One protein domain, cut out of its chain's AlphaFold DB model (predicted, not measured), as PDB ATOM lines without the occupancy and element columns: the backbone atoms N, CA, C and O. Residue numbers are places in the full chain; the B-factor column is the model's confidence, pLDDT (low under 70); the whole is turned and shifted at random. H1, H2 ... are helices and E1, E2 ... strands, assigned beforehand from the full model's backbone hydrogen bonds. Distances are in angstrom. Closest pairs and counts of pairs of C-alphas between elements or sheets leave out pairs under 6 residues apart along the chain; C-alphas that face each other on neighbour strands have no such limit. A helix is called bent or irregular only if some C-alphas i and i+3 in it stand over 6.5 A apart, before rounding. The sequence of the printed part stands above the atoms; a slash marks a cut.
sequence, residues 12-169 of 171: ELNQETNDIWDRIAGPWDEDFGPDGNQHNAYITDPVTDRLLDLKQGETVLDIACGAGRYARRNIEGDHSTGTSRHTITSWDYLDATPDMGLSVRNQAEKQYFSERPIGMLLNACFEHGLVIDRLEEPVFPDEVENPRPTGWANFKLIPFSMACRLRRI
ATOM      1  N   GLU A  12     -52.417  40.303  -2.864       85.75
ATOM      2  CA  GLU A  12     -52.268  39.188  -1.919       85.75
ATOM      3  C   GLU A  12     -51.069  38.311  -2.310       85.75
ATOM      4  O   GLU A  12     -50.184  38.084  -1.490       85.75
ATOM      5  N   LEU A  13     -50.971  37.935  -3.592       83.69
ATOM      6  CA  LEU A  13     -49.814  37.218  -4.147       83.69
ATOM      7  C   LEU A  13     -48.517  38.033  -4.025       83.69
ATOM      8  O   LEU A  13     -47.460  37.483  -3.717       83.69
ATOM      9  N   ASN A  14     -48.589  39.345  -4.268       85.12
ATOM     10  CA  ASN A  14     -47.435  40.236  -4.153       85.12
ATOM     11  C   ASN A  14     -46.942  40.319  -2.696       85.12
ATOM     12  O   ASN A  14     -45.735  40.290  -2.465       85.12
ATOM     13  N   GLN A  15     -47.852  40.369  -1.714       89.00
ATOM     14  CA  GLN A  15     -47.487  40.330  -0.298       89.00
ATOM     15  C   GLN A  15     -46.914  38.964   0.101       89.00
ATOM     16  O   GLN A  15     -45.839  38.925   0.684       89.00
ATOM     17  N   GLU A  16     -47.557  37.855  -0.275       90.44
ATOM     18  CA  GLU A  16     -47.052  36.502   0.008       90.44
ATOM     19  C   GLU A  16     -45.657  36.274  -0.602       90.44
ATOM     20  O   GLU A  16     -44.778  35.703   0.043       90.44
ATOM     21  N   THR A  17     -45.414  36.794  -1.810       88.56
ATOM     22  CA  THR A  17     -44.093  36.768  -2.458       88.56
ATOM     23  C   THR A  17     -43.047  37.532  -1.644       88.56
ATOM     24  O   THR A  17     -41.947  37.014  -1.447       88.56
ATOM     25  N   ASN A  18     -43.371  38.725  -1.138       90.06
ATOM     26  CA  ASN A  18     -42.471  39.492  -0.270       90.06
ATOM     27  C   ASN A  18     -42.219  38.764   1.060       90.06
ATOM     28  O   ASN A  18     -41.069  38.616   1.465       90.06
ATOM     29  N   ASP A  19     -43.272  38.238   1.692       93.56
ATOM     30  CA  ASP A  19     -43.180  37.506   2.955       93.56
ATOM     31  C   ASP A  19     -42.302  36.245   2.815       93.56
ATOM     32  O   ASP A  19     -41.613  35.867   3.764       93.56
ATOM     33  N   ILE A  20     -42.325  35.571   1.655       92.31
ATOM     34  CA  ILE A  20     -41.411  34.460   1.334       92.31
ATOM     35  C   ILE A  20     -39.969  34.967   1.227       92.31
ATOM     36  O   ILE A  20     -39.080  34.375   1.841       92.31
ATOM     37  N   TRP A  21     -39.722  36.055   0.485       90.31
ATOM     38  CA  TRP A  21     -38.378  36.630   0.344       90.31
ATOM     39  C   TRP A  21     -37.775  37.033   1.696       90.31
ATOM     40  O   TRP A  21     -36.635  36.659   1.969       90.31
ATOM     41  N   ASP A  22     -38.550  37.670   2.576       91.88
ATOM     42  CA  ASP A  22     -38.123  38.016   3.941       91.88
ATOM     43  C   ASP A  22     -37.757  36.775   4.783       91.88
ATOM     44  O   ASP A  22     -36.837  36.829   5.603       91.88
ATOM     45  N   ARG A  23     -38.425  35.627   4.570       93.50
ATOM     46  CA  ARG A  23     -38.095  34.359   5.252       93.50
ATOM     47  C   ARG A  23     -36.824  33.698   4.718       93.50
ATOM     48  O   ARG A  23     -36.075  33.122   5.508       93.50
ATOM     49  N   ILE A  24     -36.577  33.749   3.407       89.56
ATOM     50  CA  ILE A  24     -35.424  33.072   2.781       89.56
ATOM     51  C   ILE A  24     -34.170  33.951   2.667       89.56
ATOM     52  O   ILE A  24     -33.101  33.412   2.390       89.56
ATOM     53  N   ALA A  25     -34.265  35.262   2.915       87.25
ATOM     54  CA  ALA A  25     -33.158  36.213   2.776       87.25
ATOM     55  C   ALA A  25     -31.894  35.820   3.564       87.25
ATOM     56  O   ALA A  25     -30.797  35.897   3.023       87.25
ATOM     57  N   GLY A  26     -32.036  35.341   4.808       86.94
ATOM     58  CA  GLY A  26     -30.899  34.894   5.628       86.94
ATOM     59  C   GLY A  26     -30.119  33.736   4.986       86.94
ATOM     60  O   GLY A  26     -28.953  33.918   4.645       86.94
ATOM     61  N   PRO A  27     -30.753  32.569   4.746       86.25
ATOM     62  CA  PRO A  27     -30.132  31.462   4.014       86.25
ATOM     63  C   PRO A  27     -29.631  31.832   2.608       86.25
ATOM     64  O   PRO A  27     -28.645  31.270   2.143       86.25
ATOM     65  N   TRP A  28     -30.281  32.780   1.924       83.50
ATOM     66  CA  TRP A  28     -29.840  33.268   0.614       83.50
ATOM     67  C   TRP A  28     -28.529  34.065   0.700       83.50
ATOM     68  O   TRP A  28     -27.636  33.875  -0.129       83.50
ATOM     69  N   ASP A  29     -28.376  34.911   1.720       82.88
ATOM     70  CA  ASP A  29     -27.123  35.618   2.003       82.88
ATOM     71  C   ASP A  29     -26.024  34.677   2.538       82.88
ATOM     72  O   ASP A  29     -24.844  34.959   2.334       82.88
ATOM     73  N   GLU A  30     -26.370  33.533   3.141       81.62
ATOM     74  CA  GLU A  30     -25.405  32.469   3.471       81.62
ATOM     75  C   GLU A  30     -24.915  31.703   2.220       81.62
ATOM     76  O   GLU A  30     -23.715  31.452   2.096       81.62
ATOM     77  N   ASP A  31     -25.808  31.366   1.278       75.25
ATOM     78  CA  ASP A  31     -25.472  30.638   0.037       75.25
ATOM     79  C   ASP A  31     -24.775  31.522  -1.027       75.25
ATOM     80  O   ASP A  31     -24.012  31.005  -1.852       75.25
ATOM     81  N   PHE A  32     -25.035  32.840  -1.050       76.19
ATOM     82  CA  PHE A  32     -24.572  33.743  -2.123       76.19
ATOM     83  C   PHE A  32     -23.808  34.999  -1.671       76.19
ATOM     84  O   PHE A  32     -22.940  35.466  -2.412       76.19
ATOM     85  N   GLY A  33     -24.086  35.532  -0.481       67.81
ATOM     86  CA  GLY A  33     -23.267  36.548   0.188       67.81
ATOM     87  C   GLY A  33     -23.024  37.886  -0.541       67.81
ATOM     88  O   GLY A  33     -23.663  38.225  -1.543       67.81
ATOM     89  N   PRO A  34     -22.076  38.699  -0.023       66.38
ATOM     90  CA  PRO A  34     -21.708  39.987  -0.612       66.38
ATOM     91  C   PRO A  34     -20.889  39.849  -1.904       66.38
ATOM     92  O   PRO A  34     -20.905  40.762  -2.728       66.38
ATOM     93  N   ASP A  35     -20.203  38.723  -2.104       71.88
ATOM     94  CA  ASP A  35     -19.381  38.484  -3.293       71.88
ATOM     95  C   ASP A  35     -20.252  38.083  -4.500       71.88
ATOM     96  O   ASP A  35     -20.052  38.557  -5.628       71.88
ATOM     97  N   GLY A  36     -21.310  37.306  -4.244       79.31
ATOM     98  CA  GLY A  36     -22.192  36.728  -5.251       79.31
ATOM     99  C   GLY A  36     -21.652  35.408  -5.799       79.31
ATOM    100  O   GLY A  36     -20.760  34.778  -5.237       79.31
ATOM    101  N   ASN A  37     -22.198  34.977  -6.934       81.56
ATOM    102  CA  ASN A  37     -21.816  33.722  -7.587       81.56
ATOM    103  C   ASN A  37     -21.167  33.948  -8.968       81.56
ATOM    104  O   ASN A  37     -20.996  35.078  -9.429       81.56
ATOM    105  N   GLN A  38     -20.820  32.855  -9.661       81.69
ATOM    106  CA  GLN A  38     -20.218  32.906 -11.000       81.69
ATOM    107  C   GLN A  38     -21.076  33.675 -12.023       81.69
ATOM    108  O   GLN A  38     -20.515  34.367 -12.867       81.69
ATOM    109  N   HIS A  39     -22.413  33.595 -11.960       84.00
ATOM    110  CA  HIS A  39     -23.274  34.399 -12.837       84.00
ATOM    111  C   HIS A  39     -23.080  35.893 -12.554       84.00
ATOM    112  O   HIS A  39     -22.932  36.670 -13.489       84.00
ATOM    113  N   ASN A  40     -22.990  36.311 -11.293       86.44
ATOM    114  CA  ASN A  40     -22.715  37.713 -10.995       86.44
ATOM    115  C   ASN A  40     -21.356  38.170 -11.537       86.44
ATOM    116  O   ASN A  40     -21.296  39.133 -12.299       86.44
ATOM    117  N   ALA A  41     -20.293  37.436 -11.194       84.25
ATOM    118  CA  ALA A  41     -18.919  37.807 -11.518       84.25
ATOM    119  C   ALA A  41     -18.625  37.861 -13.028       84.25
ATOM    120  O   ALA A  41     -17.875  38.730 -13.461       84.25
ATOM    121  N   TYR A  42     -19.207  36.952 -13.821       86.69
ATOM    122  CA  TYR A  42     -18.912  36.830 -15.254       86.69
ATOM    123  C   TYR A  42     -20.004  37.378 -16.184       86.69
ATOM    124  O   TYR A  42     -19.728  37.622 -17.357       86.69
ATOM    125  N   ILE A  43     -21.234  37.554 -15.693       89.12
ATOM    126  CA  ILE A  43     -22.388  37.970 -16.501       89.12
ATOM    127  C   ILE A  43     -22.974  39.272 -15.957       89.12
ATOM    128  O   ILE A  43     -22.846  40.301 -16.611       89.12
ATOM    129  N   THR A  44     -23.624  39.249 -14.785       88.81
ATOM    130  CA  THR A  44     -24.476  40.369 -14.343       88.81
ATOM    131  C   THR A  44     -23.681  41.658 -14.204       88.81
ATOM    132  O   THR A  44     -24.052  42.677 -14.783       88.81
ATOM    133  N   ASP A  45     -22.584  41.599 -13.455       88.50
ATOM    134  CA  ASP A  45     -21.831  42.775 -13.041       88.50
ATOM    135  C   ASP A  45     -21.101  43.414 -14.242       88.50
ATOM    136  O   ASP A  45     -21.442  44.548 -14.585       88.50
ATOM    137  N   PRO A  46     -20.237  42.701 -15.004       88.62
ATOM    138  CA  PRO A  46     -19.517  43.309 -16.127       88.62
ATOM    139  C   PRO A  46     -20.427  43.749 -17.286       88.62
ATOM    140  O   PRO A  46     -20.046  44.626 -18.062       88.62
ATOM    141  N   VAL A  47     -21.625  43.169 -17.436       90.31
ATOM    142  CA  VAL A  47     -22.616  43.635 -18.422       90.31
ATOM    143  C   VAL A  47     -23.317  44.896 -17.925       90.31
ATOM    144  O   VAL A  47     -23.478  45.840 -18.696       90.31
ATOM    145  N   THR A  48     -23.695  44.957 -16.646       88.81
ATOM    146  CA  THR A  48     -24.351  46.141 -16.067       88.81
ATOM    147  C   THR A  48     -23.400  47.337 -16.064       88.81
ATOM    148  O   THR A  48     -23.790  48.413 -16.516       88.81
ATOM    149  N   ASP A  49     -22.130  47.128 -15.707       88.75
ATOM    150  CA  ASP A  49     -21.068  48.139 -15.773       88.75
ATOM    151  C   ASP A  49     -20.916  48.699 -17.197       88.75
ATOM    152  O   ASP A  49     -20.966  49.913 -17.410       88.75
ATOM    153  N   ARG A  50     -20.808  47.813 -18.200       89.81
ATOM    154  CA  ARG A  50     -20.708  48.195 -19.619       89.81
ATOM    155  C   ARG A  50     -21.954  48.893 -20.152       89.81
ATOM    156  O   ARG A  50     -21.821  49.750 -21.030       89.81
ATOM    157  N   LEU A  51     -23.144  48.487 -19.711       90.69
ATOM    158  CA  LEU A  51     -24.410  49.069 -20.148       90.69
ATOM    159  C   LEU A  51     -24.603  50.454 -19.538       90.69
ATOM    160  O   LEU A  51     -24.841  51.399 -20.287       90.69
ATOM    161  N   LEU A  52     -24.502  50.590 -18.215       88.19
ATOM    162  CA  LEU A  52     -24.735  51.858 -17.527       88.19
ATOM    163  C   LEU A  52     -23.620  52.876 -17.798       88.19
ATOM    164  O   LEU A  52     -23.932  54.037 -18.045       88.19
ATOM    165  N   ASP A  53     -22.354  52.438 -17.817       87.31
ATOM    166  CA  ASP A  53     -21.166  53.290 -17.993       87.31
ATOM    167  C   ASP A  53     -21.119  54.464 -16.981       87.31
ATOM    168  O   ASP A  53     -20.772  55.595 -17.325       87.31
ATOM    169  N   LEU A  54     -21.501  54.189 -15.726       84.44
ATOM    170  CA  LEU A  54     -21.774  55.186 -14.679       84.44
ATOM    171  C   LEU A  54     -20.630  56.184 -14.447       84.44
ATOM    172  O   LEU A  54     -19.450  55.825 -14.411       84.44
ATOM    173  N   LYS A  55     -20.993  57.450 -14.220       82.81
ATOM    174  CA  LYS A  55     -20.071  58.554 -13.919       82.81
ATOM    175  C   LYS A  55     -20.223  59.038 -12.477       82.81
ATOM    176  O   LYS A  55     -21.290  58.977 -11.867       82.81
ATOM    177  N   GLN A  56     -19.132  59.563 -11.917       80.69
ATOM    178  CA  GLN A  56     -19.133  60.099 -10.556       80.69
ATOM    179  C   GLN A  56     -20.136  61.258 -10.427       80.69
ATOM    180  O   GLN A  56     -20.032  62.255 -11.138       80.69
ATOM    181  N   GLY A  57     -21.068  61.136  -9.478       80.75
ATOM    182  CA  GLY A  57     -22.117  62.128  -9.226       80.75
ATOM    183  C   GLY A  57     -23.468  61.817  -9.880       80.75
ATOM    184  O   GLY A  57     -24.411  62.573  -9.664       80.75
ATOM    185  N   GLU A  58     -23.591  60.723 -10.637       81.69
ATOM    186  CA  GLU A  58     -24.893  60.229 -11.097       81.69
ATOM    187  C   GLU A  58     -25.676  59.546  -9.962       81.69
ATOM    188  O   GLU A  58     -25.107  58.875  -9.099       81.69
ATOM    189  N   THR A  59     -27.002  59.710  -9.971       83.06
ATOM    190  CA  THR A  59     -27.917  59.077  -9.009       83.06
ATOM    191  C   THR A  59     -28.523  57.822  -9.628       83.06
ATOM    192  O   THR A  59     -29.205  57.909 -10.649       83.06
ATOM    193  N   VAL A  60     -28.323  56.672  -8.985       85.81
ATOM    194  CA  VAL A  60     -28.822  55.365  -9.439       85.81
ATOM    195  C   VAL A  60     -29.930  54.869  -8.507       85.81
ATOM    196  O   VAL A  60     -29.837  55.026  -7.290       85.81
ATOM    197  N   LEU A  61     -30.965  54.254  -9.082       86.69
ATOM    198  CA  LEU A  61     -31.994  53.507  -8.361       86.69
ATOM    199  C   LEU A  61     -31.931  52.040  -8.804       86.69
ATOM    200  O   LEU A  61     -32.266  51.725  -9.943       86.69
ATOM    201  N   ASP A  62     -31.494  51.169  -7.899       83.69
ATOM    202  CA  ASP A  62     -31.370  49.724  -8.111       83.69
ATOM    203  C   ASP A  62     -32.669  49.037  -7.637       83.69
ATOM    204  O   ASP A  62     -32.938  48.947  -6.436       83.69
ATOM    205  N   ILE A  63     -33.537  48.653  -8.583       87.12
ATOM    206  CA  ILE A  63     -34.872  48.087  -8.315       87.12
ATOM    207  C   ILE A  63     -34.781  46.559  -8.299       87.12
ATOM    208  O   ILE A  63     -34.198  45.968  -9.200       87.12
ATOM    209  N   ALA A  64     -35.400  45.923  -7.296       84.94
ATOM    210  CA  ALA A  64     -35.280  44.483  -7.033       84.94
ATOM    211  C   ALA A  64     -33.822  44.021  -6.804       84.94
ATOM    212  O   ALA A  64     -33.456  42.887  -7.098       84.94
ATOM    213  N   CYS A  65     -33.006  44.892  -6.200       79.50
ATOM    214  CA  CYS A  65     -31.585  44.689  -5.898       79.50
ATOM    215  C   CYS A  65     -31.268  43.543  -4.908       79.50
ATOM    216  O   CYS A  65     -30.097  43.288  -4.602       79.50
ATOM    217  N   GLY A  66     -32.295  42.861  -4.385       84.69
ATOM    218  CA  GLY A  66     -32.195  41.817  -3.366       84.69
ATOM    219  C   GLY A  66     -31.505  42.342  -2.109       84.69
ATOM    220  O   GLY A  66     -31.848  43.404  -1.598       84.69
ATOM    221  N   ALA A  67     -30.454  41.652  -1.670       81.12
ATOM    222  CA  ALA A  67     -29.593  42.107  -0.580       81.12
ATOM    223  C   ALA A  67     -28.828  43.420  -0.875       81.12
ATOM    224  O   ALA A  67     -28.093  43.896  -0.012       81.12
ATOM    225  N   GLY A  68     -28.926  44.002  -2.079       79.44
ATOM    226  CA  GLY A  68     -28.242  45.236  -2.492       79.44
ATOM    227  C   GLY A  68     -26.784  45.030  -2.918       79.44
ATOM    228  O   GLY A  68     -25.942  45.898  -2.689       79.44
ATOM    229  N   ARG A  69     -26.455  43.853  -3.470       83.19
ATOM    230  CA  ARG A  69     -25.067  43.429  -3.733       83.19
ATOM    231  C   ARG A  69     -24.365  44.287  -4.793       83.19
ATOM    232  O   ARG A  69     -23.260  44.758  -4.542       83.19
ATOM    233  N   TYR A  70     -24.998  44.516  -5.948       80.38
ATOM    234  CA  TYR A  70     -24.393  45.286  -7.046       80.38
ATOM    235  C   TYR A  70     -24.092  46.731  -6.615       80.38
ATOM    236  O   TYR A  70     -22.954  47.183  -6.727       80.38
ATOM    237  N   ALA A  71     -25.055  47.392  -5.961       78.56
ATOM    238  CA  ALA A  71     -24.893  48.720  -5.362       78.56
ATOM    239  C   ALA A  71     -23.726  48.859  -4.350       78.56
ATOM    240  O   ALA A  71     -23.329  49.982  -4.038       78.56
ATOM    241  N   ARG A  72     -23.153  47.754  -3.839       73.50
ATOM    242  CA  ARG A  72     -21.965  47.749  -2.960       73.50
ATOM    243  C   ARG A  72     -20.635  47.451  -3.665       73.50
ATOM    244  O   ARG A  72     -19.595  47.658  -3.046       73.50
ATOM    245  N   ARG A  73     -20.636  46.923  -4.896       65.69
ATOM    246  CA  ARG A  73     -19.514  46.118  -5.424       65.69
ATOM    247  C   ARG A  73     -18.336  46.890  -6.039       65.69
ATOM    248  O   ARG A  73     -17.225  46.387  -5.972       65.69
ATOM    249  N   ASN A  74     -18.574  48.039  -6.672       53.06
ATOM    250  CA  ASN A  74     -17.666  48.750  -7.602       53.06
ATOM    251  C   ASN A  74     -16.124  48.601  -7.380       53.06
ATOM    252  O   ASN A  74     -15.561  49.482  -6.735       53.06
ATOM    253  N   ILE A  75     -15.482  47.547  -7.950       38.88
ATOM    254  CA  ILE A  75     -14.030  47.315  -8.270       38.88
ATOM    255  C   ILE A  75     -13.848  45.896  -8.966       38.88
ATOM    256  O   ILE A  75     -13.930  44.887  -8.277       38.88
ATOM    257  N   GLU A  76     -13.623  45.822 -10.309       33.16
ATOM    258  CA  GLU A  76     -13.042  44.728 -11.209       33.16
ATOM    259  C   GLU A  76     -13.614  43.244 -11.228       33.16
ATOM    260  O   GLU A  76     -14.521  42.928 -10.455       33.16
ATOM    261  N   GLY A  77     -13.244  42.233 -12.078       32.09
ATOM    262  CA  GLY A  77     -12.555  42.057 -13.412       32.09
ATOM    263  C   GLY A  77     -11.738  40.708 -13.562       32.09
ATOM    264  O   GLY A  77     -11.218  40.277 -12.539       32.09
ATOM    265  N   ASP A  78     -11.476  39.979 -14.690       32.75
ATOM    266  CA  ASP A  78     -12.113  39.685 -16.026       32.75
ATOM    267  C   ASP A  78     -11.365  38.517 -16.833       32.75
ATOM    268  O   ASP A  78     -10.183  38.304 -16.565       32.75
ATOM    269  N   HIS A  79     -11.992  37.834 -17.841       35.53
ATOM    270  CA  HIS A  79     -11.471  36.923 -18.953       35.53
ATOM    271  C   HIS A  79     -10.778  35.532 -18.657       35.53
ATOM    272  O   HIS A  79     -10.236  35.370 -17.570       35.53
ATOM    273  N   SER A  80     -10.592  34.497 -19.545       44.16
ATOM    274  CA  SER A  80     -11.065  34.003 -20.907       44.16
ATOM    275  C   SER A  80     -10.420  32.586 -21.262       44.16
ATOM    276  O   SER A  80      -9.365  32.338 -20.678       44.16
ATOM    277  N   THR A  81     -10.747  31.609 -22.177       44.12
ATOM    278  CA  THR A  81     -11.906  31.116 -23.024       44.12
ATOM    279  C   THR A  81     -11.656  29.719 -23.768       44.12
ATOM    280  O   THR A  81     -10.621  29.613 -24.426       44.12
ATOM    281  N   GLY A  82     -12.578  28.700 -23.811       44.06
ATOM    282  CA  GLY A  82     -12.775  27.623 -24.874       44.06
ATOM    283  C   GLY A  82     -14.141  26.789 -24.949       44.06
ATOM    284  O   GLY A  82     -14.716  26.454 -23.921       44.06
ATOM    285  N   THR A  83     -14.693  26.436 -26.143       50.47
ATOM    286  CA  THR A  83     -16.171  26.207 -26.422       50.47
ATOM    287  C   THR A  83     -16.745  24.755 -26.608       50.47
ATOM    288  O   THR A  83     -16.061  23.869 -27.116       50.47
ATOM    289  N   SER A  84     -18.062  24.521 -26.346       50.59
ATOM    290  CA  SER A  84     -18.848  23.287 -26.689       50.59
ATOM    291  C   SER A  84     -20.344  23.532 -27.091       50.59
ATOM    292  O   SER A  84     -20.766  24.684 -27.171       50.59
ATOM    293  N   ARG A  85     -21.166  22.492 -27.402       55.09
ATOM    294  CA  ARG A  85     -22.546  22.619 -27.982       55.09
ATOM    295  C   ARG A  85     -23.664  21.921 -27.178       55.09
ATOM    296  O   ARG A  85     -23.585  20.722 -26.931       55.09
ATOM    297  N   HIS A  86     -24.761  22.647 -26.920       68.50
ATOM    298  CA  HIS A  86     -25.947  22.215 -26.151       68.50
ATOM    299  C   HIS A  86     -27.284  22.677 -26.794       68.50
ATOM    300  O   HIS A  86     -27.264  23.328 -27.841       68.50
ATOM    301  N   THR A  87     -28.432  22.351 -26.175       68.62
ATOM    302  CA  THR A  87     -29.805  22.713 -26.613       68.62
ATOM    303  C   THR A  87     -30.685  23.069 -25.404       68.62
ATOM    304  O   THR A  87     -30.542  22.444 -24.355       68.62
ATOM    305  N   ILE A  88     -31.614  24.022 -25.558       71.81
ATOM    306  CA  ILE A  88     -32.635  24.421 -24.563       71.81
ATOM    307  C   ILE A  88     -34.026  24.434 -25.233       71.81
ATOM    308  O   ILE A  88     -34.125  24.656 -26.440       71.81
ATOM    309  N   THR A  89     -35.092  24.182 -24.464       76.12
ATOM    310  CA  THR A  89     -36.501  24.180 -24.912       76.12
ATOM    311  C   THR A  89     -37.407  24.847 -23.876       76.12
ATOM    312  O   THR A  89     -37.313  24.494 -22.702       76.12
ATOM    313  N   SER A  90     -38.322  25.716 -24.312       77.94
ATOM    314  CA  SER A  90     -39.471  26.220 -23.535       77.94
ATOM    315  C   SER A  90     -40.764  25.860 -24.278       77.94
ATOM    316  O   SER A  90     -40.734  25.681 -25.500       77.94
ATOM    317  N   TRP A  91     -41.874  25.703 -23.552       77.31
ATOM    318  CA  TRP A  91     -43.123  25.115 -24.067       77.31
ATOM    319  C   TRP A  91     -44.346  26.034 -23.912       77.31
ATOM    320  O   TRP A  91     -45.393  25.791 -24.504       77.31
ATOM    321  N   ASP A  92     -44.177  27.091 -23.128       83.06
ATOM    322  CA  ASP A  92     -45.204  27.823 -22.395       83.06
ATOM    323  C   ASP A  92     -44.880  29.325 -22.264       83.06
ATOM    324  O   ASP A  92     -45.661  30.061 -21.686       83.06
ATOM    325  N   TYR A  93     -43.797  29.807 -22.888       82.94
ATOM    326  CA  TYR A  93     -43.247  31.179 -22.832       82.94
ATOM    327  C   TYR A  93     -44.228  32.375 -22.941       82.94
ATOM    328  O   TYR A  93     -43.866  33.502 -22.601       82.94
ATOM    329  N   LEU A  94     -45.436  32.177 -23.477       85.38
ATOM    330  CA  LEU A  94     -46.468  33.220 -23.583       85.38
ATOM    331  C   LEU A  94     -47.484  33.209 -22.429       85.38
ATOM    332  O   LEU A  94     -48.265  34.153 -22.314       85.38
ATOM    333  N   ASP A  95     -47.471  32.179 -21.587       83.31
ATOM    334  CA  ASP A  95     -48.185  32.147 -20.318       83.31
ATOM    335  C   ASP A  95     -47.387  32.947 -19.273       83.31
ATOM    336  O   ASP A  95     -46.179  32.778 -19.118       83.31
ATOM    337  N   ALA A  96     -48.061  33.866 -18.585       83.31
ATOM    338  CA  ALA A  96     -47.479  34.699 -17.533       83.31
ATOM    339  C   ALA A  96     -47.883  34.224 -16.123       83.31
ATOM    340  O   ALA A  96     -47.628  34.921 -15.137       83.31
ATOM    341  N   THR A  97     -48.535  33.065 -16.006       83.81
ATOM    342  CA  THR A  97     -48.963  32.490 -14.727       83.81
ATOM    343  C   THR A  97     -47.750  32.175 -13.839       83.81
ATOM    344  O   THR A  97     -46.875  31.423 -14.262       83.81
ATOM    345  N   PRO A  98     -47.659  32.721 -12.610       83.56
ATOM    346  CA  PRO A  98     -46.566  32.397 -11.692       83.56
ATOM    347  C   PRO A  98     -46.633  30.950 -11.177       83.56
ATOM    348  O   PRO A  98     -47.703  30.494 -10.775       83.56
ATOM    349  N   ASP A  99     -45.487  30.267 -11.108       82.81
ATOM    350  CA  ASP A  99     -45.342  28.923 -10.511       82.81
ATOM    351  C   ASP A  99     -44.479  28.957  -9.234       82.81
ATOM    352  O   ASP A  99     -43.715  29.897  -9.015       82.81
ATOM    353  N   MET A 100     -44.586  27.940  -8.373       81.94
ATOM    354  CA  MET A 100     -43.807  27.817  -7.135       81.94
ATOM    355  C   MET A 100     -42.719  26.741  -7.226       81.94
ATOM    356  O   MET A 100     -42.987  25.539  -7.100       81.94
ATOM    357  N   GLY A 101     -41.466  27.180  -7.326       85.88
ATOM    358  CA  GLY A 101     -40.278  26.330  -7.449       85.88
ATOM    359  C   GLY A 101     -39.282  26.481  -6.294       85.88
ATOM    360  O   GLY A 101     -39.525  27.194  -5.324       85.88
ATOM    361  N   LEU A 102     -38.132  25.816  -6.424       84.25
ATOM    362  CA  LEU A 102     -36.941  26.016  -5.588       84.25
ATOM    363  C   LEU A 102     -35.819  26.514  -6.507       84.25
ATOM    364  O   LEU A 102     -35.564  25.883  -7.533       84.25
ATOM    365  N   SER A 103     -35.144  27.610  -6.159       77.06
ATOM    366  CA  SER A 103     -34.002  28.120  -6.933       77.06
ATOM    367  C   SER A 103     -32.734  27.306  -6.652       77.06
ATOM    368  O   SER A 103     -32.006  26.921  -7.570       77.06
ATOM    369  N   VAL A 104     -32.513  26.950  -5.380       79.25
ATOM    370  CA  VAL A 104     -31.429  26.057  -4.941       79.25
ATOM    371  C   VAL A 104     -31.979  24.758  -4.349       79.25
ATOM    372  O   VAL A 104     -33.054  24.720  -3.758       79.25
ATOM    373  N   ARG A 105     -31.237  23.651  -4.505       70.62
ATOM    374  CA  ARG A 105     -31.710  22.293  -4.142       70.62
ATOM    375  C   ARG A 105     -32.092  22.115  -2.669       70.62
ATOM    376  O   ARG A 105     -32.876  21.220  -2.372       70.62
ATOM    377  N   ASN A 106     -31.515  22.927  -1.788       77.12
ATOM    378  CA  ASN A 106     -31.678  22.841  -0.339       77.12
ATOM    379  C   ASN A 106     -32.456  24.045   0.227       77.12
ATOM    380  O   ASN A 106     -32.422  24.272   1.434       77.12
ATOM    381  N   GLN A 107     -33.122  24.831  -0.629       77.44
ATOM    382  CA  GLN A 107     -33.870  26.015  -0.212       77.44
ATOM    383  C   GLN A 107     -34.966  25.627   0.792       77.44
ATOM    384  O   GLN A 107     -35.719  24.681   0.552       77.44
ATOM    385  N   ALA A 108     -35.042  26.344   1.916       81.38
ATOM    386  CA  ALA A 108     -35.916  25.987   3.037       81.38
ATOM    387  C   ALA A 108     -37.417  26.050   2.696       81.38
ATOM    388  O   ALA A 108     -38.214  25.308   3.269       81.38
ATOM    389  N   GLU A 109     -37.793  26.912   1.752       87.25
ATOM    390  CA  GLU A 109     -39.165  27.121   1.295       87.25
ATOM    391  C   GLU A 109     -39.190  27.348  -0.225       87.25
ATOM    392  O   GLU A 109     -38.199  27.787  -0.813       87.25
ATOM    393  N   LYS A 110     -40.322  27.044  -0.869       86.00
ATOM    394  CA  LYS A 110     -40.560  27.402  -2.273       86.00
ATOM    395  C   LYS A 110     -40.750  28.912  -2.431       86.00
ATOM    396  O   LYS A 110     -41.203  29.578  -1.510       86.00
ATOM    397  N   GLN A 111     -40.473  29.420  -3.628       83.00
ATOM    398  CA  GLN A 111     -40.717  30.812  -4.013       83.00
ATOM    399  C   GLN A 111     -41.472  30.898  -5.341       83.00
ATOM    400  O   GLN A 111     -41.369  29.994  -6.177       83.00
ATOM    401  N   TYR A 112     -42.183  32.006  -5.552       85.88
ATOM    402  CA  TYR A 112     -42.830  32.304  -6.826       85.88
ATOM    403  C   TYR A 112     -41.813  32.692  -7.905       85.88
ATOM    404  O   TYR A 112     -41.024  33.623  -7.740       85.88
ATOM    405  N   PHE A 113     -41.886  32.012  -9.045       82.56
ATOM    406  CA  PHE A 113     -41.225  32.388 -10.287       82.56
ATOM    407  C   PHE A 113     -42.236  33.125 -11.162       82.56
ATOM    408  O   PHE A 113     -43.240  32.562 -11.591       82.56
ATOM    409  N   SER A 114     -41.978  34.409 -11.401       84.62
ATOM    410  CA  SER A 114     -42.793  35.261 -12.269       84.62
ATOM    411  C   SER A 114     -42.115  35.445 -13.625       84.62
ATOM    412  O   SER A 114     -41.648  36.534 -13.953       84.62
ATOM    413  N   GLU A 115     -42.043  34.371 -14.414       83.44
ATOM    414  CA  GLU A 115     -41.585  34.456 -15.806       83.44
ATOM    415  C   GLU A 115     -42.558  35.306 -16.634       83.44
ATOM    416  O   GLU A 115     -43.774  35.272 -16.421       83.44
ATOM    417  N   ARG A 116     -42.035  36.138 -17.542       86.44
ATOM    418  CA  ARG A 116     -42.832  37.068 -18.355       86.44
ATOM    419  C   ARG A 116     -42.318  37.094 -19.796       86.44
ATOM    420  O   ARG A 116     -41.101  37.130 -19.993       86.44
ATOM    421  N   PRO A 117     -43.205  37.173 -20.807       90.50
ATOM    422  CA  PRO A 117     -42.788  37.354 -22.193       90.50
ATOM    423  C   PRO A 117     -41.979  38.648 -22.353       90.50
ATOM    424  O   PRO A 117     -42.375  39.694 -21.836       90.50
ATOM    425  N   ILE A 118     -40.897  38.619 -23.139       91.00
ATOM    426  CA  ILE A 118     -40.025  39.787 -23.375       91.00
ATOM    427  C   ILE A 118     -40.824  41.013 -23.840       91.00
ATOM    428  O   ILE A 118     -40.635  42.114 -23.329       91.00
ATOM    429  N   GLY A 119     -41.776  40.813 -24.756       89.81
ATOM    430  CA  GLY A 119     -42.635  41.882 -25.262       89.81
ATOM    431  C   GLY A 119     -43.537  42.495 -24.190       89.81
ATOM    432  O   GLY A 119     -43.851  43.673 -24.284       89.81
ATOM    433  N   MET A 120     -43.915  41.744 -23.150       89.62
ATOM    434  CA  MET A 120     -44.706  42.275 -22.037       89.62
ATOM    435  C   MET A 120     -43.873  43.240 -21.185       89.62
ATOM    436  O   MET A 120     -44.322  44.345 -20.892       89.62
ATOM    437  N   LEU A 121     -42.646  42.838 -20.833       89.56
ATOM    438  CA  LEU A 121     -41.720  43.662 -20.050       89.56
ATOM    439  C   LEU A 121     -41.304  44.923 -20.818       89.56
ATOM    440  O   LEU A 121     -41.353  46.026 -20.278       89.56
ATOM    441  N   LEU A 122     -40.928  44.770 -22.090       93.12
ATOM    442  CA  LEU A 122     -40.434  45.882 -22.899       93.12
ATOM    443  C   LEU A 122     -41.535  46.878 -23.280       93.12
ATOM    444  O   LEU A 122     -41.302  48.084 -23.191       93.12
ATOM    445  N   ASN A 123     -42.741  46.417 -23.636       92.38
ATOM    446  CA  ASN A 123     -43.835  47.330 -23.982       92.38
ATOM    447  C   ASN A 123     -44.245  48.211 -22.794       92.38
ATOM    448  O   ASN A 123     -44.475  49.398 -22.998       92.38
ATOM    449  N   ALA A 124     -44.236  47.689 -21.560       91.00
ATOM    450  CA  ALA A 124     -44.501  48.491 -20.362       91.00
ATOM    451  C   ALA A 124     -43.501  49.657 -20.197       91.00
ATOM    452  O   ALA A 124     -43.867  50.749 -19.765       91.00
ATOM    453  N   CYS A 125     -42.239  49.470 -20.596       92.38
ATOM    454  CA  CYS A 125     -41.266  50.561 -20.651       92.38
ATOM    455  C   CYS A 125     -41.515  51.515 -21.835       92.38
ATOM    456  O   CYS A 125     -41.400  52.735 -21.682       92.38
ATOM    457  N   PHE A 126     -41.863  50.976 -23.008       93.56
ATOM    458  CA  PHE A 126     -42.094  51.751 -24.232       93.56
ATOM    459  C   PHE A 126     -43.323  52.668 -24.125       93.56
ATOM    460  O   PHE A 126     -43.271  53.819 -24.560       93.56
ATOM    461  N   GLU A 127     -44.390  52.213 -23.465       92.75
ATOM    462  CA  GLU A 127     -45.593  53.002 -23.154       92.75
ATOM    463  C   GLU A 127     -45.295  54.217 -22.248       92.75
ATOM    464  O   GLU A 127     -46.028  55.206 -22.267       92.75
ATOM    465  N   HIS A 128     -44.171  54.199 -21.524       91.81
ATOM    466  CA  HIS A 128     -43.670  55.315 -20.715       91.81
ATOM    467  C   HIS A 128     -42.542  56.129 -21.384       91.81
ATOM    468  O   HIS A 128     -41.896  56.955 -20.734       91.81
ATOM    469  N   GLY A 129     -42.317  55.956 -22.693       93.44
ATOM    470  CA  GLY A 129     -41.365  56.760 -23.471       93.44
ATOM    471  C   GLY A 129     -39.889  56.418 -23.233       93.44
ATOM    472  O   GLY A 129     -39.003  57.205 -23.585       93.44
ATOM    473  N   LEU A 130     -39.615  55.257 -22.633       94.94
ATOM    474  CA  LEU A 130     -38.297  54.631 -22.657       94.94
ATOM    475  C   LEU A 130     -38.120  53.882 -23.985       94.94
ATOM    476  O   LEU A 130     -39.074  53.323 -24.512       94.94
ATOM    477  N   VAL A 131     -36.900  53.814 -24.509       95.38
ATOM    478  CA  VAL A 131     -36.539  52.941 -25.641       95.38
ATOM    479  C   VAL A 131     -35.259  52.185 -25.323       95.38
ATOM    480  O   VAL A 131     -34.404  52.717 -24.615       95.38
ATOM    481  N   ILE A 132     -35.098  50.973 -25.856       95.88
ATOM    482  CA  ILE A 132     -33.793  50.298 -25.846       95.88
ATOM    483  C   ILE A 132     -32.836  51.093 -26.741       95.88
ATOM    484  O   ILE A 132     -33.129  51.289 -27.919       95.88
ATOM    485  N   ASP A 133     -31.685  51.506 -26.203       94.31
ATOM    486  CA  ASP A 133     -30.568  52.037 -27.003       94.31
ATOM    487  C   ASP A 133     -29.353  51.091 -27.046       94.31
ATOM    488  O   ASP A 133     -28.443  51.297 -27.847       94.31
ATOM    489  N   ARG A 134     -29.345  50.030 -26.221       94.50
ATOM    490  CA  ARG A 134     -28.337  48.957 -26.241       94.50
ATOM    491  C   ARG A 134     -28.886  47.661 -25.644       94.50
ATOM    492  O   ARG A 134     -29.615  47.697 -24.657       94.50
ATOM    493  N   LEU A 135     -28.487  46.525 -26.208       95.50
ATOM    494  CA  LEU A 135     -28.829  45.180 -25.744       95.50
ATOM    495  C   LEU A 135     -27.571  44.303 -25.801       95.50
ATOM    496  O   LEU A 135     -26.778  44.435 -26.732       95.50
ATOM    497  N   GLU A 136     -27.377  43.449 -24.797       94.12
ATOM    498  CA  GLU A 136     -26.299  42.460 -24.714       94.12
ATOM    499  C   GLU A 136     -26.880  41.087 -24.337       94.12
ATOM    500  O   GLU A 136     -27.733  40.979 -23.453       94.12
ATOM    501  N   GLU A 137     -26.388  40.040 -25.002       93.44
ATOM    502  CA  GLU A 137     -26.762  38.633 -24.790       93.44
ATOM    503  C   GLU A 137     -25.541  37.842 -24.276       93.44
ATOM    504  O   GLU A 137     -24.919  37.084 -25.024       93.44
ATOM    505  N   PRO A 138     -25.120  38.067 -23.020       91.94
ATOM    506  CA  PRO A 138     -23.926  37.459 -22.446       91.94
ATOM    507  C   PRO A 138     -24.029  35.935 -22.257       91.94
ATOM    508  O   PRO A 138     -24.973  35.397 -21.668       91.94
ATOM    509  N   VAL A 139     -22.967  35.250 -22.681       90.56
ATOM    510  CA  VAL A 139     -22.655  33.854 -22.346       90.56
ATOM    511  C   VAL A 139     -21.505  33.812 -21.341       90.56
ATOM    512  O   VAL A 139     -20.742  34.771 -21.225       90.56
ATOM    513  N   PHE A 140     -21.361  32.704 -20.613       88.81
ATOM    514  CA  PHE A 140     -20.222  32.535 -19.709       88.81
ATOM    515  C   PHE A 140     -18.908  32.500 -20.498       88.81
ATOM    516  O   PHE A 140     -18.826  31.691 -21.431       88.81
ATOM    517  N   PRO A 141     -17.884  33.282 -20.089       86.06
ATOM    518  CA  PRO A 141     -16.523  33.174 -20.599       86.06
ATOM    519  C   PRO A 141     -16.116  31.713 -20.710       86.06
ATOM    520  O   PRO A 141     -16.452  30.874 -19.860       86.06
ATOM    521  N   ASP A 142     -15.549  31.362 -21.857       83.62
ATOM    522  CA  ASP A 142     -15.589  29.978 -22.286       83.62
ATOM    523  C   ASP A 142     -14.767  29.033 -21.352       83.62
ATOM    524  O   ASP A 142     -15.106  27.864 -21.220       83.62
ATOM    525  N   GLU A 143     -13.766  29.540 -20.624       82.81
ATOM    526  CA  GLU A 143     -12.955  28.855 -19.596       82.81
ATOM    527  C   GLU A 143     -13.713  28.514 -18.306       82.81
ATOM    528  O   GLU A 143     -13.280  27.660 -17.530       82.81
ATOM    529  N   VAL A 144     -14.851  29.167 -18.069       80.50
ATOM    530  CA  VAL A 144     -15.736  28.846 -16.949       80.50
ATOM    531  C   VAL A 144     -16.555  27.614 -17.335       80.50
ATOM    532  O   VAL A 144     -17.626  27.719 -17.931       80.50
ATOM    533  N   GLU A 145     -16.040  26.428 -17.028       78.50
ATOM    534  CA  GLU A 145     -16.783  25.168 -17.146       78.50
ATOM    535  C   GLU A 145     -17.577  24.853 -15.868       78.50
ATOM    536  O   GLU A 145     -17.215  25.261 -14.761       78.50
ATOM    537  N   ASN A 146     -18.661  24.080 -15.999       80.81
ATOM    538  CA  ASN A 146     -19.398  23.534 -14.863       80.81
ATOM    539  C   ASN A 146     -19.337  21.993 -14.851       80.81
ATOM    540  O   ASN A 146     -19.734  21.365 -15.836       80.81
ATOM    541  N   PRO A 147     -18.945  21.351 -13.728       80.81
ATOM    542  CA  PRO A 147     -18.836  19.890 -13.642       80.81
ATOM    543  C   PRO A 147     -20.188  19.160 -13.718       80.81
ATOM    544  O   PRO A 147     -20.223  17.936 -13.849       80.81
ATOM    545  N   ARG A 148     -21.318  19.875 -13.638       81.19
ATOM    546  CA  ARG A 148     -22.633  19.345 -14.020       81.19
ATOM    547  C   ARG A 148     -22.838  19.646 -15.511       81.19
ATOM    548  O   ARG A 148     -22.838  20.823 -15.852       81.19
ATOM    549  N   PRO A 149     -23.101  18.657 -16.389       79.25
ATOM    550  CA  PRO A 149     -23.297  18.912 -17.821       79.25
ATOM    551  C   PRO A 149     -24.379  19.961 -18.117       79.25
ATOM    552  O   PRO A 149     -24.175  20.838 -18.946       79.25
ATOM    553  N   THR A 150     -25.484  19.939 -17.364       80.06
ATOM    554  CA  THR A 150     -26.583  20.920 -17.443       80.06
ATOM    555  C   THR A 150     -26.312  22.220 -16.671       80.06
ATOM    556  O   THR A 150     -27.240  22.974 -16.392       80.06
ATOM    557  N   GLY A 151     -25.074  22.471 -16.243       83.25
ATOM    558  CA  GLY A 151     -24.678  23.724 -15.615       83.25
ATOM    559  C   GLY A 151     -24.562  24.824 -16.664       83.25
ATOM    560  O   GLY A 151     -23.885  24.651 -17.675       83.25
ATOM    561  N   TRP A 152     -25.205  25.962 -16.410       85.00
ATOM    562  CA  TRP A 152     -25.341  27.067 -17.364       85.00
ATOM    563  C   TRP A 152     -24.036  27.561 -17.997       85.00
ATOM    564  O   TRP A 152     -24.039  27.959 -19.160       85.00
ATOM    565  N   ALA A 153     -22.912  27.468 -17.284       86.38
ATOM    566  CA  ALA A 153     -21.617  27.865 -17.822       86.38
ATOM    567  C   ALA A 153     -21.189  27.055 -19.064       86.38
ATOM    568  O   ALA A 153     -20.388  27.539 -19.854       86.38
ATOM    569  N   ASN A 154     -21.772  25.876 -19.306       84.94
ATOM    570  CA  ASN A 154     -21.481  25.041 -20.475       84.94
ATOM    571  C   ASN A 154     -22.243  25.480 -21.751       84.94
ATOM    572  O   ASN A 154     -21.956  24.996 -22.849       84.94
ATOM    573  N   PHE A 155     -23.218  26.391 -21.650       86.00
ATOM    574  CA  PHE A 155     -24.109  26.792 -22.751       86.00
ATOM    575  C   PHE A 155     -23.544  27.984 -23.544       86.00
ATOM    576  O   PHE A 155     -24.158  29.035 -23.664       86.00
ATOM    577  N   LYS A 156     -22.362  27.804 -24.137       85.75
ATOM    578  CA  LYS A 156     -21.560  28.867 -24.777       85.75
ATOM    579  C   LYS A 156     -22.180  29.562 -26.009       85.75
ATOM    580  O   LYS A 156     -21.600  30.501 -26.535       85.75
ATOM    581  N   LEU A 157     -23.337  29.101 -26.492       84.12
ATOM    582  CA  LEU A 157     -24.052  29.646 -27.660       84.12
ATOM    583  C   LEU A 157     -25.514  30.026 -27.354       84.12
ATOM    584  O   LEU A 157     -26.301  30.209 -28.279       84.12
ATOM    585  N   ILE A 158     -25.899  30.091 -26.075       86.00
ATOM    586  CA  ILE A 158     -27.231  30.532 -25.641       86.00
ATOM    587  C   ILE A 158     -27.027  31.450 -24.430       86.00
ATOM    588  O   ILE A 158     -26.411  31.001 -23.462       86.00
ATOM    589  N   PRO A 159     -27.486  32.715 -24.459       89.06
ATOM    590  CA  PRO A 159     -27.251  33.642 -23.358       89.06
ATOM    591  C   PRO A 159     -27.836  33.123 -22.043       89.06
ATOM    592  O   PRO A 159     -28.917  32.534 -22.026       89.06
ATOM    593  N   PHE A 160     -27.137  33.376 -20.934       86.50
ATOM    594  CA  PHE A 160     -27.690  33.109 -19.600       86.50
ATOM    595  C   PHE A 160     -28.797  34.110 -19.259       86.50
ATOM    596  O   PHE A 160     -29.819  33.767 -18.670       86.50
ATOM    597  N   SER A 161     -28.571  35.367 -19.626       89.19
ATOM    598  CA  SER A 161     -29.500  36.471 -19.450       89.19
ATOM    599  C   SER A 161     -29.449  37.369 -20.679       89.19
ATOM    600  O   SER A 161     -28.443  37.431 -21.379       89.19
ATOM    601  N   MET A 162     -30.542  38.077 -20.938       91.81
ATOM    602  CA  MET A 162     -30.561  39.194 -21.873       91.81
ATOM    603  C   MET A 162     -30.603  40.475 -21.046       91.81
ATOM    604  O   MET A 162     -31.536  40.682 -20.270       91.81
ATOM    605  N   ALA A 163     -29.608  41.338 -21.221       93.19
ATOM    606  CA  ALA A 163     -29.551  42.636 -20.569       93.19
ATOM    607  C   ALA A 163     -29.786  43.737 -21.606       93.19
ATOM    608  O   ALA A 163     -29.274  43.675 -22.722       93.19
ATOM    609  N   CYS A 164     -30.540  44.775 -21.255       94.69
ATOM    610  CA  CYS A 164     -30.720  45.925 -22.135       94.69
ATOM    611  C   CYS A 164     -30.716  47.230 -21.344       94.69
ATOM    612  O   CYS A 164     -31.228  47.305 -20.229       94.69
ATOM    613  N   ARG A 165     -30.126  48.270 -21.938       94.62
ATOM    614  CA  ARG A 165     -30.240  49.637 -21.442       94.62
ATOM    615  C   ARG A 165     -31.426  50.291 -22.123       94.62
ATOM    616  O   ARG A 165     -31.481  50.368 -23.353       94.62
ATOM    617  N   LEU A 166     -32.337  50.802 -21.304       94.19
ATOM    618  CA  LEU A 166     -33.423  51.654 -21.754       94.19
ATOM    619  C   LEU A 166     -33.137  53.106 -21.371       94.19
ATOM    620  O   LEU A 166     -32.636  53.385 -20.282       94.19
ATOM    621  N   ARG A 167     -33.460  54.044 -22.262       92.62
ATOM    622  CA  ARG A 167     -33.297  55.486 -22.031       92.62
ATOM    623  C   ARG A 167     -34.559  56.221 -22.443       92.62
ATOM    624  O   ARG A 167     -35.199  55.866 -23.429       92.62
ATOM    625  N   ARG A 168     -34.917  57.258 -21.687       91.62
ATOM    626  CA  ARG A 168     -36.061  58.113 -22.009       91.62
ATOM    627  C   ARG A 168     -35.732  58.987 -23.214       91.62
ATOM    628  O   ARG A 168     -34.738  59.712 -23.180       91.62
ATOM    629  N   ILE A 169     -36.584  58.971 -24.237       83.62
ATOM    630  CA  ILE A 169     -36.536  59.995 -25.285       83.62
ATOM    631  C   ILE A 169     -37.084  61.300 -24.695       83.62
ATOM    632  O   ILE A 169     -38.174  61.324 -24.120       83.62
TER     633      ILE A 169
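AT A GLANCE: This is residues 12 to 169 of the 171 residues of an uncharacterized protein of SAR202 cluster bacterium (UniProt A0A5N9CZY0). A long two-stranded hairpin, E3 and E4, stands between two helices, H2 on one side and the last turns of H4 on the other, while the longest helix, H1, crosses close to a second, very short hairpin, E1 and E2. Long loops link these parts: residues 74 to 98 swing round the outside, and residues 53 to 59 stick out. The printed part has 158 residues, with four named helices and four named strands in the order H1, H2, H3, E1, E2, H4, E3, E4. Both two-stranded sheets are antiparallel, and the class is mixed, helices and strands, with under half of the residues in named elements. The whole is compact and rounded, with a radius of gyration of the C-alphas of 17.2 A and spans of 47 by 43 by 34 A.

IN THESE COORDINATES: Find C-alpha 130 at (-38.297, 54.631, -22.657); from there E3, residues 130 to 136, runs 17.2 A. Its partner E4, residues 163 to 168, runs 16.9 A and ends at C-alpha 168, (-36.061, 58.113, -22.009). Look next for H2, residues 38 to 52, 20.5 A long and only just irregular, with C-alphas 42 and 45 7.0 A apart. H4 is residues 118 to 126, 12.2 A, and H3 is residues 70 to 73. H1, residues 12 to 32, begins at (-52.268, 39.188, -1.919) and spans 28.2 A; it is irregular, with C-alphas 23 and 26 7.2 A apart, and has a kink of 56 degrees near residue 26. E1 is residues 99 to 101 and E2 residues 111 to 113.

HOW THE PARTS SIT: Start at the hairpin E3 and E4, antiparallel at 154 degrees, where N 133 and O 165 are 3.1 A apart and N 165 and O 134 2.8 A, within hydrogen-bond range. The closest C-alphas of H2 and E4 are those of Leu 51 and Arg 165, 6.0 A apart. Those of H4 and E3 are Cys 125 and Val 131, 7.3 A. H2 and H4 are apart. H3 is close to H2 but not clearly touching, with the C-alphas of Asp 45 and Tyr 70 7.0 A apart. Farther out, the hairpin E1 and E2 is antiparallel at 128 degrees, with N 113 and O 99 2.8 A apart. The closest C-alphas of H1 and E2 are those of Thr 17 and Tyr 112, 6.4 A. O i to N i+4 pairs are within range in 15 of 17 in H1, 9 of 11 in H2 and 4 of 5 in H4; H3 is too short for such a pair.

THE WHOLE: The farthest C-alphas, Glu 12 and Gly 82, are 47.1 A apart. The printed part has no cut. Look for the long links at H2 to H3, H3 to E1 and E3 to E4. The mean pLDDT of the printed part is 82.0, with residues 33 to 34 and 73 to 87 under 70.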